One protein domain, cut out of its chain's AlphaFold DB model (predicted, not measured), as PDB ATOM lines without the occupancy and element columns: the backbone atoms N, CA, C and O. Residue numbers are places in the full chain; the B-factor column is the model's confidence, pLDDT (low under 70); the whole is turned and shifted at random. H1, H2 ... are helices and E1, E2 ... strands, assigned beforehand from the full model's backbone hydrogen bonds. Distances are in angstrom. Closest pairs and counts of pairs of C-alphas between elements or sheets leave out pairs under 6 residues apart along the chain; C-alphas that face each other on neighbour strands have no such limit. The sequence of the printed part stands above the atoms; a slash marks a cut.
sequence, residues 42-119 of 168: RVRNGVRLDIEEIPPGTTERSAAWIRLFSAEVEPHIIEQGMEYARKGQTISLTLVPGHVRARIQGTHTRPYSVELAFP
ATOM      1  N   ARG A  42      76.374 -88.524 -14.946       86.56
ATOM      2  CA  ARG A  42      75.062 -88.613 -15.600       86.56
ATOM      3  C   ARG A  42      74.446 -90.000 -15.397       86.56
ATOM      4  O   ARG A  42      75.053 -91.004 -15.764       86.56
ATOM      5  N   VAL A  43      73.221 -90.045 -14.885       91.00
ATOM      6  CA  VAL A  43      72.406 -91.264 -14.838       91.00
ATOM      7  C   VAL A  43      71.639 -91.425 -16.153       91.00
ATOM      8  O   VAL A  43      71.005 -90.492 -16.648       91.00
ATOM      9  N   ARG A  44      71.707 -92.617 -16.754       86.31
ATOM     10  CA  ARG A  44      70.907 -92.969 -17.936       86.31
ATOM     11  C   ARG A  44      69.516 -93.396 -17.471       86.31
ATOM     12  O   ARG A  44      69.420 -94.288 -16.640       86.31
ATOM     13  N   ASN A  45      68.469 -92.789 -18.034       85.69
ATOM     14  CA  ASN A  45      67.063 -93.076 -17.713       85.69
ATOM     15  C   ASN A  45      66.711 -92.903 -16.223       85.69
ATOM     16  O   ASN A  45      65.869 -93.631 -15.706       85.69
ATOM     17  N   GLY A  46      67.371 -91.979 -15.521       87.56
ATOM     18  CA  GLY A  46      67.010 -91.705 -14.134       87.56
ATOM     19  C   GLY A  46      65.635 -91.047 -14.028       87.56
ATOM     20  O   GLY A  46      65.171 -90.385 -14.959       87.56
ATOM     21  N   VAL A  47      64.991 -91.239 -12.879       89.19
ATOM     22  CA  VAL A  47      63.702 -90.634 -12.543       89.19
ATOM     23  C   VAL A  47      63.872 -89.117 -12.511       89.19
ATOM     24  O   VAL A  47      64.736 -88.597 -11.797       89.19
ATOM     25  N   ARG A  48      63.059 -88.415 -13.301       87.44
ATOM     26  CA  ARG A  48      63.067 -86.955 -13.414       87.44
ATOM     27  C   ARG A  48      61.843 -86.378 -12.735       87.44
ATOM     28  O   ARG A  48      60.757 -86.936 -12.840       87.44
ATOM     29  N   LEU A  49      62.028 -85.242 -12.076       81.75
ATOM     30  CA  LEU A  49      60.908 -84.381 -11.738       81.75
ATOM     31  C   LEU A  49      60.543 -83.593 -12.996       81.75
ATOM     32  O   LEU A  49      61.234 -82.628 -13.328       81.75
ATOM     33  N   ASP A  50      59.498 -84.033 -13.692       74.06
ATOM     34  CA  ASP A  50      58.882 -83.243 -14.750       74.06
ATOM     35  C   ASP A  50      57.762 -82.388 -14.153       74.06
ATOM     36  O   ASP A  50      56.827 -82.899 -13.535       74.06
ATOM     37  N   ILE A  51      57.904 -81.067 -14.256       63.38
ATOM     38  CA  ILE A  51      56.943 -80.118 -13.682       63.38
ATOM     39  C   ILE A  51      55.713 -80.001 -14.593       63.38
ATOM     40  O   ILE A  51      54.634 -79.661 -14.111       63.38
ATOM     41  N   GLU A  52      55.847 -80.336 -15.881       63.06
ATOM     42  CA  GLU A  52      54.753 -80.267 -16.855       63.06
ATOM     43  C   GLU A  52      53.683 -81.348 -16.615       63.06
ATOM     44  O   GLU A  52      52.515 -81.140 -16.940       63.06
ATOM     45  N   GLU A  53      54.042 -82.465 -15.971       59.72
ATOM     46  CA  GLU A  53      53.149 -83.609 -15.730       59.72
ATOM     47  C   GLU A  53      52.486 -83.618 -14.338       59.72
ATOM     48  O   GLU A  53      51.759 -84.557 -14.009       59.72
ATOM     49  N   ILE A  54      52.706 -82.601 -13.492       60.34
ATOM     50  CA  ILE A  54      52.186 -82.605 -12.115       60.34
ATOM     51  C   ILE A  54      50.647 -82.520 -12.128       60.34
ATOM     52  O   ILE A  54      50.095 -81.500 -12.553       60.34
ATOM     53  N   PRO A  55      49.920 -83.524 -11.591       56.09
ATOM     54  CA  PRO A  55      48.464 -83.478 -11.543       56.09
ATOM     55  C   PRO A  55      47.942 -82.250 -10.769       56.09
ATOM     56  O   PRO A  55      48.549 -81.818  -9.776       56.09
ATOM     57  N   PRO A  56      46.786 -81.677 -11.144       49.81
ATOM     58  CA  PRO A  56      46.172 -80.593 -10.383       49.81
ATOM     59  C   PRO A  56      45.894 -81.011  -8.926       49.81
ATOM     60  O   PRO A  56      45.220 -82.008  -8.676       49.81
ATOM     61  N   GLY A  57      46.378 -80.233  -7.950       51.28
ATOM     62  CA  GLY A  57      46.198 -80.508  -6.513       51.28
ATOM     63  C   GLY A  57      47.398 -81.160  -5.810       51.28
ATOM     64  O   GLY A  57      47.344 -81.382  -4.598       51.28
ATOM     65  N   THR A  58      48.490 -81.418  -6.536       61.09
ATOM     66  CA  THR A  58      49.760 -81.892  -5.955       61.09
ATOM     67  C   THR A  58      50.625 -80.751  -5.416       61.09
ATOM     68  O   THR A  58      51.407 -80.969  -4.494       61.09
ATOM     69  N   THR A  59      50.480 -79.527  -5.934       70.25
ATOM     70  CA  THR A  59      51.337 -78.375  -5.598       70.25
ATOM     71  C   THR A  59      51.248 -77.963  -4.134       70.25
ATOM     72  O   THR A  59      52.286 -77.821  -3.505       70.25
ATOM     73  N   GLU A  60      50.051 -77.850  -3.553       75.56
ATOM     74  CA  GLU A  60      49.906 -77.434  -2.145       75.56
ATOM     75  C   GLU A  60      50.481 -78.458  -1.155       75.56
ATOM     76  O   GLU A  60      51.149 -78.096  -0.187       75.56
ATOM     77  N   ARG A  61      50.280 -79.756  -1.421       80.69
ATOM     78  CA  ARG A  61      50.819 -80.846  -0.592       80.69
ATOM     79  C   ARG A  61      52.324 -81.013  -0.773       80.69
ATOM     80  O   ARG A  61      53.045 -81.156   0.206       80.69
ATOM     81  N   SER A  62      52.816 -80.919  -2.008       80.00
ATOM     82  CA  SER A  62      54.259 -80.918  -2.284       80.00
ATOM     83  C   SER A  62      54.936 -79.705  -1.643       80.00
ATOM     84  O   SER A  62      56.001 -79.836  -1.050       80.00
ATOM     85  N   ALA A  63      54.293 -78.535  -1.684       80.50
ATOM     86  CA  ALA A  63      54.763 -77.339  -0.996       80.50
ATOM     87  C   ALA A  63      54.776 -77.525   0.527       80.50
ATOM     88  O   ALA A  63      55.701 -77.045   1.171       80.50
ATOM     89  N   ALA A  64      53.806 -78.240   1.113       82.88
ATOM     90  CA  ALA A  64      53.827 -78.575   2.539       82.88
ATOM     91  C   ALA A  64      55.050 -79.422   2.920       82.88
ATOM     92  O   ALA A  64      55.743 -79.077   3.873       82.88
ATOM     93  N   TRP A  65      55.372 -80.449   2.129       83.69
ATOM     94  CA  TRP A  65      56.593 -81.242   2.314       83.69
ATOM     95  C   TRP A  65      57.864 -80.403   2.185       83.69
ATOM     96  O   TRP A  65      58.752 -80.509   3.026       83.69
ATOM     97  N   ILE A  66      57.947 -79.536   1.169       84.12
ATOM     98  CA  ILE A  66      59.096 -78.636   0.998       84.12
ATOM     99  C   ILE A  66      59.232 -77.710   2.208       84.12
ATOM    100  O   ILE A  66      60.329 -77.577   2.732       84.12
ATOM    101  N   ARG A  67      58.135 -77.109   2.690       85.69
ATOM    102  CA  ARG A  67      58.154 -76.255   3.887       85.69
ATOM    103  C   ARG A  67      58.653 -77.005   5.118       85.69
ATOM    104  O   ARG A  67      59.458 -76.447   5.853       85.69
ATOM    105  N   LEU A  68      58.206 -78.247   5.316       86.62
ATOM    106  CA  LEU A  68      58.663 -79.079   6.426       86.62
ATOM    107  C   LEU A  68      60.167 -79.349   6.331       86.62
ATOM    108  O   LEU A  68      60.885 -79.135   7.300       86.62
ATOM    109  N   PHE A  69      60.672 -79.753   5.163       85.25
ATOM    110  CA  PHE A  69      62.107 -80.000   5.002       85.25
ATOM    111  C   PHE A  69      62.945 -78.726   5.123       85.25
ATOM    112  O   PHE A  69      64.025 -78.768   5.701       85.25
ATOM    113  N   SER A  70      62.452 -77.591   4.627       87.00
ATOM    114  CA  SER A  70      63.147 -76.306   4.737       87.00
ATOM    115  C   SER A  70      63.249 -75.781   6.173       87.00
ATOM    116  O   SER A  70      64.042 -74.873   6.407       87.00
ATOM    117  N   ALA A  71      62.462 -76.303   7.120       87.94
ATOM    118  CA  ALA A  71      62.603 -75.970   8.538       87.94
ATOM    119  C   ALA A  71      63.788 -76.700   9.196       87.94
ATOM    120  O   ALA A  71      64.432 -76.146  10.081       87.94
ATOM    121  N   GLU A  72      64.103 -77.910   8.727       88.06
ATOM    122  CA  GLU A  72      65.101 -78.801   9.341       88.06
ATOM    123  C   GLU A  72      66.438 -78.839   8.589       88.06
ATOM    124  O   GLU A  72      67.451 -79.306   9.111       88.06
ATOM    125  N   VAL A  73      66.452 -78.397   7.331       88.00
ATOM    126  CA  VAL A  73      67.582 -78.585   6.419       88.00
ATOM    127  C   VAL A  73      68.040 -77.248   5.845       88.00
ATOM    128  O   VAL A  73      67.235 -76.400   5.465       88.00
ATOM    129  N   GLU A  74      69.358 -77.076   5.722       93.31
ATOM    130  CA  GLU A  74      69.938 -75.888   5.102       93.31
ATOM    131  C   GLU A  74      69.439 -75.680   3.653       93.31
ATOM    132  O   GLU A  74      69.395 -76.642   2.874       93.31
ATOM    133  N   PRO A  75      69.140 -74.432   3.230       88.56
ATOM    134  CA  PRO A  75      68.555 -74.146   1.915       88.56
ATOM    135  C   PRO A  75      69.325 -74.745   0.730       88.56
ATOM    136  O   PRO A  75      68.728 -75.251  -0.222       88.56
ATOM    137  N   HIS A  76      70.658 -74.758   0.814       90.62
ATOM    138  CA  HIS A  76      71.523 -75.256  -0.252       90.62
ATOM    139  C   HIS A  76      71.333 -76.762  -0.528       90.62
ATOM    140  O   HIS A  76      71.497 -77.208  -1.664       90.62
ATOM    141  N   ILE A  77      70.949 -77.554   0.480       89.00
ATOM    142  CA  ILE A  77      70.673 -78.991   0.326       89.00
ATOM    143  C   ILE A  77      69.374 -79.200  -0.456       89.00
ATOM    144  O   ILE A  77      69.310 -80.068  -1.331       89.00
ATOM    145  N   ILE A  78      68.349 -78.386  -0.181       88.44
ATOM    146  CA  ILE A  78      67.072 -78.423  -0.904       88.44
ATOM    147  C   ILE A  78      67.294 -78.053  -2.372       88.44
ATOM    148  O   ILE A  78      66.840 -78.765  -3.269       88.44
ATOM    149  N   GLU A  79      68.054 -76.987  -2.633       88.50
ATOM    150  CA  GLU A  79      68.415 -76.564  -3.990       88.50
ATOM    151  C   GLU A  79      69.161 -77.664  -4.758       88.50
ATOM    152  O   GLU A  79      68.792 -77.991  -5.890       88.50
ATOM    153  N   GLN A  80      70.164 -78.292  -4.134       89.38
ATOM    154  CA  GLN A  80      70.905 -79.407  -4.727       89.38
ATOM    155  C   GLN A  80      70.011 -80.620  -5.012       89.38
ATOM    156  O   GLN A  80      70.105 -81.213  -6.090       89.38
ATOM    157  N   GLY A  81      69.127 -80.983  -4.081       89.06
ATOM    158  CA  GLY A  81      68.173 -82.078  -4.264       89.06
ATOM    159  C   GLY A  81      67.230 -81.832  -5.443       89.06
ATOM    160  O   GLY A  81      67.050 -82.712  -6.288       89.06
ATOM    161  N   MET A  82      66.693 -80.614  -5.552       87.62
ATOM    162  CA  MET A  82      65.840 -80.207  -6.674       87.62
ATOM    163  C   MET A  82      66.594 -80.240  -8.004       87.62
ATOM    164  O   MET A  82      66.059 -80.699  -9.015       87.62
ATOM    165  N   GLU A  83      67.850 -79.802  -8.014       89.38
ATOM    166  CA  GLU A  83      68.701 -79.844  -9.198       89.38
ATOM    167  C   GLU A  83      68.965 -81.284  -9.665       89.38
ATOM    168  O   GLU A  83      68.843 -81.594 -10.854       89.38
ATOM    169  N   TYR A  84      69.253 -82.199  -8.736       91.69
ATOM    170  CA  TYR A  84      69.393 -83.625  -9.035       91.69
ATOM    171  C   TYR A  84      68.097 -84.235  -9.575       91.69
ATOM    172  O   TYR A  84      68.143 -84.979 -10.559       91.69
ATOM    173  N   ALA A  85      66.948 -83.888  -8.992       90.19
ATOM    174  CA  ALA A  85      65.648 -84.368  -9.447       90.19
ATOM    175  C   ALA A  85      65.330 -83.902 -10.882       90.19
ATOM    176  O   ALA A  85      64.926 -84.711 -11.718       90.19
ATOM    177  N   ARG A  86      65.588 -82.632 -11.221       88.12
ATOM    178  CA  ARG A  86      65.378 -82.086 -12.581       88.12
ATOM    179  C   ARG A  86      66.323 -82.697 -13.620       88.12
ATOM    180  O   ARG A  86      65.918 -83.006 -14.749       88.12
ATOM    181  N   LYS A  87      67.587 -82.910 -13.237       90.69
ATOM    182  CA  LYS A  87      68.620 -83.535 -14.083       90.69
ATOM    183  C   LYS A  87      68.437 -85.042 -14.273       90.69
ATOM    184  O   LYS A  87      69.151 -85.625 -15.088       90.69
ATOM    185  N   GLY A  88      67.507 -85.677 -13.558       92.44
ATOM    186  CA  GLY A  88      67.293 -87.122 -13.638       92.44
ATOM    187  C   GLY A  88      68.395 -87.928 -12.975       92.44
ATOM    188  O   GLY A  88      68.760 -88.988 -13.470       92.44
ATOM    189  N   GLN A  89      68.962 -87.417 -11.883       94.69
ATOM    190  CA  GLN A  89      70.033 -88.091 -11.146       94.69
ATOM    191  C   GLN A  89      69.519 -89.124 -10.136       94.69
ATOM    192  O   GLN A  89      70.306 -89.802  -9.470       94.69
ATOM    193  N   THR A  90      68.202 -89.276 -10.027       95.31
ATOM    194  CA  THR A  90      67.572 -90.329  -9.236       95.31
ATOM    195  C   THR A  90      67.635 -91.639 -10.017       95.31
ATOM    196  O   THR A  90      66.923 -91.833 -10.994       95.31
ATOM    197  N   ILE A  91      68.503 -92.552  -9.592       94.75
ATOM    198  CA  ILE A  91      68.687 -93.871 -10.214       94.75
ATOM    199  C   ILE A  91      67.432 -94.726 -10.042       94.75
ATOM    200  O   ILE A  91      67.013 -95.412 -10.966       94.75
ATOM    201  N   SER A  92      66.845 -94.695  -8.850       94.31
ATOM    202  CA  SER A  92      65.636 -95.444  -8.527       94.31
ATOM    203  C   SER A  92      64.854 -94.726  -7.441       94.31
ATOM    204  O   SER A  92      65.457 -94.178  -6.515       94.31
ATOM    205  N   LEU A  93      63.529 -94.783  -7.534       93.81
ATOM    206  CA  LEU A  93      62.599 -94.302  -6.522       93.81
ATOM    207  C   LEU A  93      61.590 -95.418  -6.241       93.81
ATOM    208  O   LEU A  93      60.914 -95.891  -7.150       93.81
ATOM    209  N   THR A  94      61.520 -95.858  -4.992       94.56
ATOM    210  CA  THR A  94      60.603 -96.899  -4.532       94.56
ATOM    211  C   THR A  94      59.696 -96.303  -3.472       94.56
ATOM    212  O   THR A  94      60.177 -95.761  -2.478       94.56
ATOM    213  N   LEU A  95      58.388 -96.414  -3.693       91.94
ATOM    214  CA  LEU A  95      57.361 -96.011  -2.744       91.94
ATOM    215  C   LEU A  95      56.647 -97.270  -2.266       91.94
ATOM    216  O   LEU A  95      56.101 -98.020  -3.073       91.94
ATOM    217  N   VAL A  96      56.655 -97.490  -0.959       92.31
ATOM    218  CA  VAL A  96      55.816 -98.483  -0.284       92.31
ATOM    219  C   VAL A  96      55.059 -97.775   0.845       92.31
ATOM    220  O   VAL A  96      55.466 -96.685   1.255       92.31
ATOM    221  N   PRO A  97      53.944 -98.326   1.352       88.94
ATOM    222  CA  PRO A  97      53.240 -97.713   2.471       88.94
ATOM    223  C   PRO A  97      54.196 -97.404   3.634       88.94
ATOM    224  O   PRO A  97      54.908 -98.286   4.110       88.94
ATOM    225  N   GLY A  98      54.240 -96.136   4.052       88.06
ATOM    226  CA  GLY A  98      55.039 -95.669   5.191       88.06
ATOM    227  C   GLY A  98      56.527 -95.462   4.903       88.06
ATOM    228  O   GLY A  98      57.229 -94.936   5.763       88.06
ATOM    229  N   HIS A  99      57.023 -95.834   3.715       92.44
ATOM    230  CA  HIS A  99      58.439 -95.703   3.376       92.44
ATOM    231  C   HIS A  99      58.677 -95.277   1.926       92.44
ATOM    232  O   HIS A  99      58.171 -95.864   0.969       92.44
ATOM    233  N   VAL A 100      59.561 -94.299   1.757       93.88
ATOM    234  CA  VAL A 100      60.093 -93.880   0.461       93.88
ATOM    235  C   VAL A 100      61.598 -94.098   0.470       93.88
ATOM    236  O   VAL A 100      62.298 -93.617   1.358       93.88
ATOM    237  N   ARG A 101      62.107 -94.818  -0.531       96.00
ATOM    238  CA  ARG A 101      63.541 -95.051  -0.729       96.00
ATOM    239  C   ARG A 101      63.961 -94.532  -2.092       96.00
ATOM    240  O   ARG A 101      63.371 -94.892  -3.109       96.00
ATOM    241  N   ALA A 102      65.029 -93.751  -2.124       95.44
ATOM    242  CA  ALA A 102      65.637 -93.268  -3.351       95.44
ATOM    243  C   ALA A 102      67.126 -93.609  -3.393       95.44
ATOM    244  O   ALA A 102      67.808 -93.615  -2.371       95.44
ATOM    245  N   ARG A 103      67.647 -93.861  -4.595       95.94
ATOM    246  CA  ARG A 103      69.087 -93.959  -4.848       95.94
ATOM    247  C   ARG A 103      69.488 -92.824  -5.774       95.94
ATOM    248  O   ARG A 103      68.963 -92.730  -6.879       95.94
ATOM    249  N   ILE A 104      70.403 -91.969  -5.332       95.81
ATOM    250  CA  ILE A 104      70.712 -90.700  -5.995       95.81
ATOM    251  C   ILE A 104      72.191 -90.653  -6.365       95.81
ATOM    252  O   ILE A 104      73.070 -90.963  -5.557       95.81
ATOM    253  N   GLN A 105      72.469 -90.244  -7.599       94.62
ATOM    254  CA  GLN A 105      73.814 -89.916  -8.048       94.62
ATOM    255  C   GLN A 105      74.076 -88.421  -7.853       94.62
ATOM    256  O   GLN A 105      73.819 -87.607  -8.733       94.62
ATOM    257  N   GLY A 106      74.618 -88.055  -6.693       90.62
ATOM    258  CA  GLY A 106      75.134 -86.702  -6.461       90.62
ATOM    259  C   GLY A 106      76.562 -86.517  -6.980       90.62
ATOM    260  O   GLY A 106      77.057 -87.283  -7.808       90.62
ATOM    261  N   THR A 107      77.264 -85.525  -6.439       88.44
ATOM    262  CA  THR A 107      78.688 -85.251  -6.728       88.44
ATOM    263  C   THR A 107      79.651 -86.324  -6.198       88.44
ATOM    264  O   THR A 107      80.814 -86.384  -6.604       88.44
ATOM    265  N   HIS A 108      79.186 -87.201  -5.301       86.31
ATOM    266  CA  HIS A 108      79.984 -88.292  -4.746       86.31
ATOM    267  C   HIS A 108      80.322 -89.372  -5.784       86.31
ATOM    268  O   HIS A 108      79.555 -89.686  -6.695       86.31
ATOM    269  N   THR A 109      81.477 -90.021  -5.592       86.69
ATOM    270  CA  THR A 109      81.974 -91.087  -6.477       86.69
ATOM    271  C   THR A 109      81.001 -92.258  -6.608       86.69
ATOM    272  O   THR A 109      80.914 -92.861  -7.686       86.69
ATOM    273  N   ARG A 110      80.303 -92.585  -5.512       90.19
ATOM    274  CA  ARG A 110      79.294 -93.642  -5.419       90.19
ATOM    275  C   ARG A 110      77.915 -93.014  -5.172       90.19
ATOM    276  O   ARG A 110      77.845 -92.073  -4.381       90.19
ATOM    277  N   PRO A 111      76.842 -93.543  -5.789       93.81
ATOM    278  CA  PRO A 111      75.485 -93.137  -5.453       93.81
ATOM    279  C   PRO A 111      75.169 -93.433  -3.987       93.81
ATOM    280  O   PRO A 111      75.599 -94.467  -3.463       93.81
ATOM    281  N   TYR A 112      74.380 -92.566  -3.366       94.12
ATOM    282  CA  TYR A 112      73.913 -92.724  -1.990       94.12
ATOM    283  C   TYR A 112      72.425 -93.077  -1.956       94.12
ATOM    284  O   TYR A 112      71.704 -92.889  -2.940       94.12
ATOM    285  N   SER A 113      71.987 -93.636  -0.830       94.44
ATOM    286  CA  SER A 113      70.584 -93.958  -0.574       94.44
ATOM    287  C   SER A 113      69.985 -92.918   0.362       94.44
ATOM    288  O   SER A 113      70.637 -92.507   1.319       94.44
ATOM    289  N   VAL A 114      68.752 -92.518   0.081       93.06
ATOM    290  CA  VAL A 114      67.932 -91.672   0.951       93.06
ATOM    291  C   VAL A 114      66.689 -92.464   1.308       93.06
ATOM    292  O   VAL A 114      66.073 -93.078   0.434       93.06
ATOM    293  N   GLU A 115      66.335 -92.458   2.585       93.69
ATOM    294  CA  GLU A 115      65.141 -93.114   3.099       93.69
ATOM    295  C   GLU A 115      64.328 -92.112   3.905       93.69
ATOM    296  O   GLU A 115      64.871 -91.345   4.695       93.69
ATOM    297  N   LEU A 116      63.022 -92.130   3.681       89.69
ATOM    298  CA  LEU A 116      62.047 -91.344   4.409       89.69
ATOM    299  C   LEU A 116      60.985 -92.307   4.928       89.69
ATOM    300  O   LEU A 116      60.392 -93.052   4.148       89.69
ATOM    301  N   ALA A 117      60.767 -92.298   6.238       89.06
ATOM    302  CA  ALA A 117      59.751 -93.098   6.902       89.06
ATOM    303  C   ALA A 117      58.712 -92.173   7.536       89.06
ATOM    304  O   ALA A 117      59.061 -91.115   8.056       89.06
ATOM    305  N   PHE A 118      57.447 -92.571   7.499       84.69
ATOM    306  CA  PHE A 118      56.358 -91.838   8.133       84.69
ATOM    307  C   PHE A 118      55.300 -92.807   8.668       84.69
ATOM    308  O   PHE A 118      55.143 -93.908   8.130       84.69
ATOM    309  N   PRO A 119      54.589 -92.420   9.742       82.69
ATOM    310  CA  PRO A 119      53.586 -93.273  10.354       82.69
ATOM    311  C   PRO A 119      52.470 -93.607   9.365       82.69
ATOM    312  O   PRO A 119      52.034 -92.771   8.569       82.69
TER     313      PRO A 119
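This is residues 42 to 119 of the 168 residues of an uncharacterized protein of Planctomycetes bacterium (UniProt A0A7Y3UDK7). A wall of three strands, the meander E1 - E2 - E3 of antiparallel neighbours, is grazed by H2; H1 stands off across a gap. After residues 42 to 58, with no named element, two named helices precede the strands in 78 printed residues, class mixed. It is compact, radius of gyration of the C-alphas 13.0 A, spans 34 by 28 by 27 A.

H1 and H2, residues 59 to 72 and 75 to 87, are close but not clearly touching, C-alphas 70 and 78 closest at 7.2 A, opposite ways at a steep tilt of 43 degrees. Every O i to N i+4 pair in H2 is within hydrogen-bond range, 9 of 10 in H1. H2 only grazes the sheet, with residues 81 to 85. The hairpins of E1, E2 and E3, residues 90 to 96, 99 to 104 and 112 to 117, have N 94 and O 101, and N 102 and O 114, within range at 2.8 A.

C-alpha 59 at (51.337, -78.375, -5.598) begins H1, 20.3 A long; C-alpha 117 at (59.751, -93.098, 6.902) ends E3.

The printed part has no cut; residues 51 to 58 are under pLDDT 70.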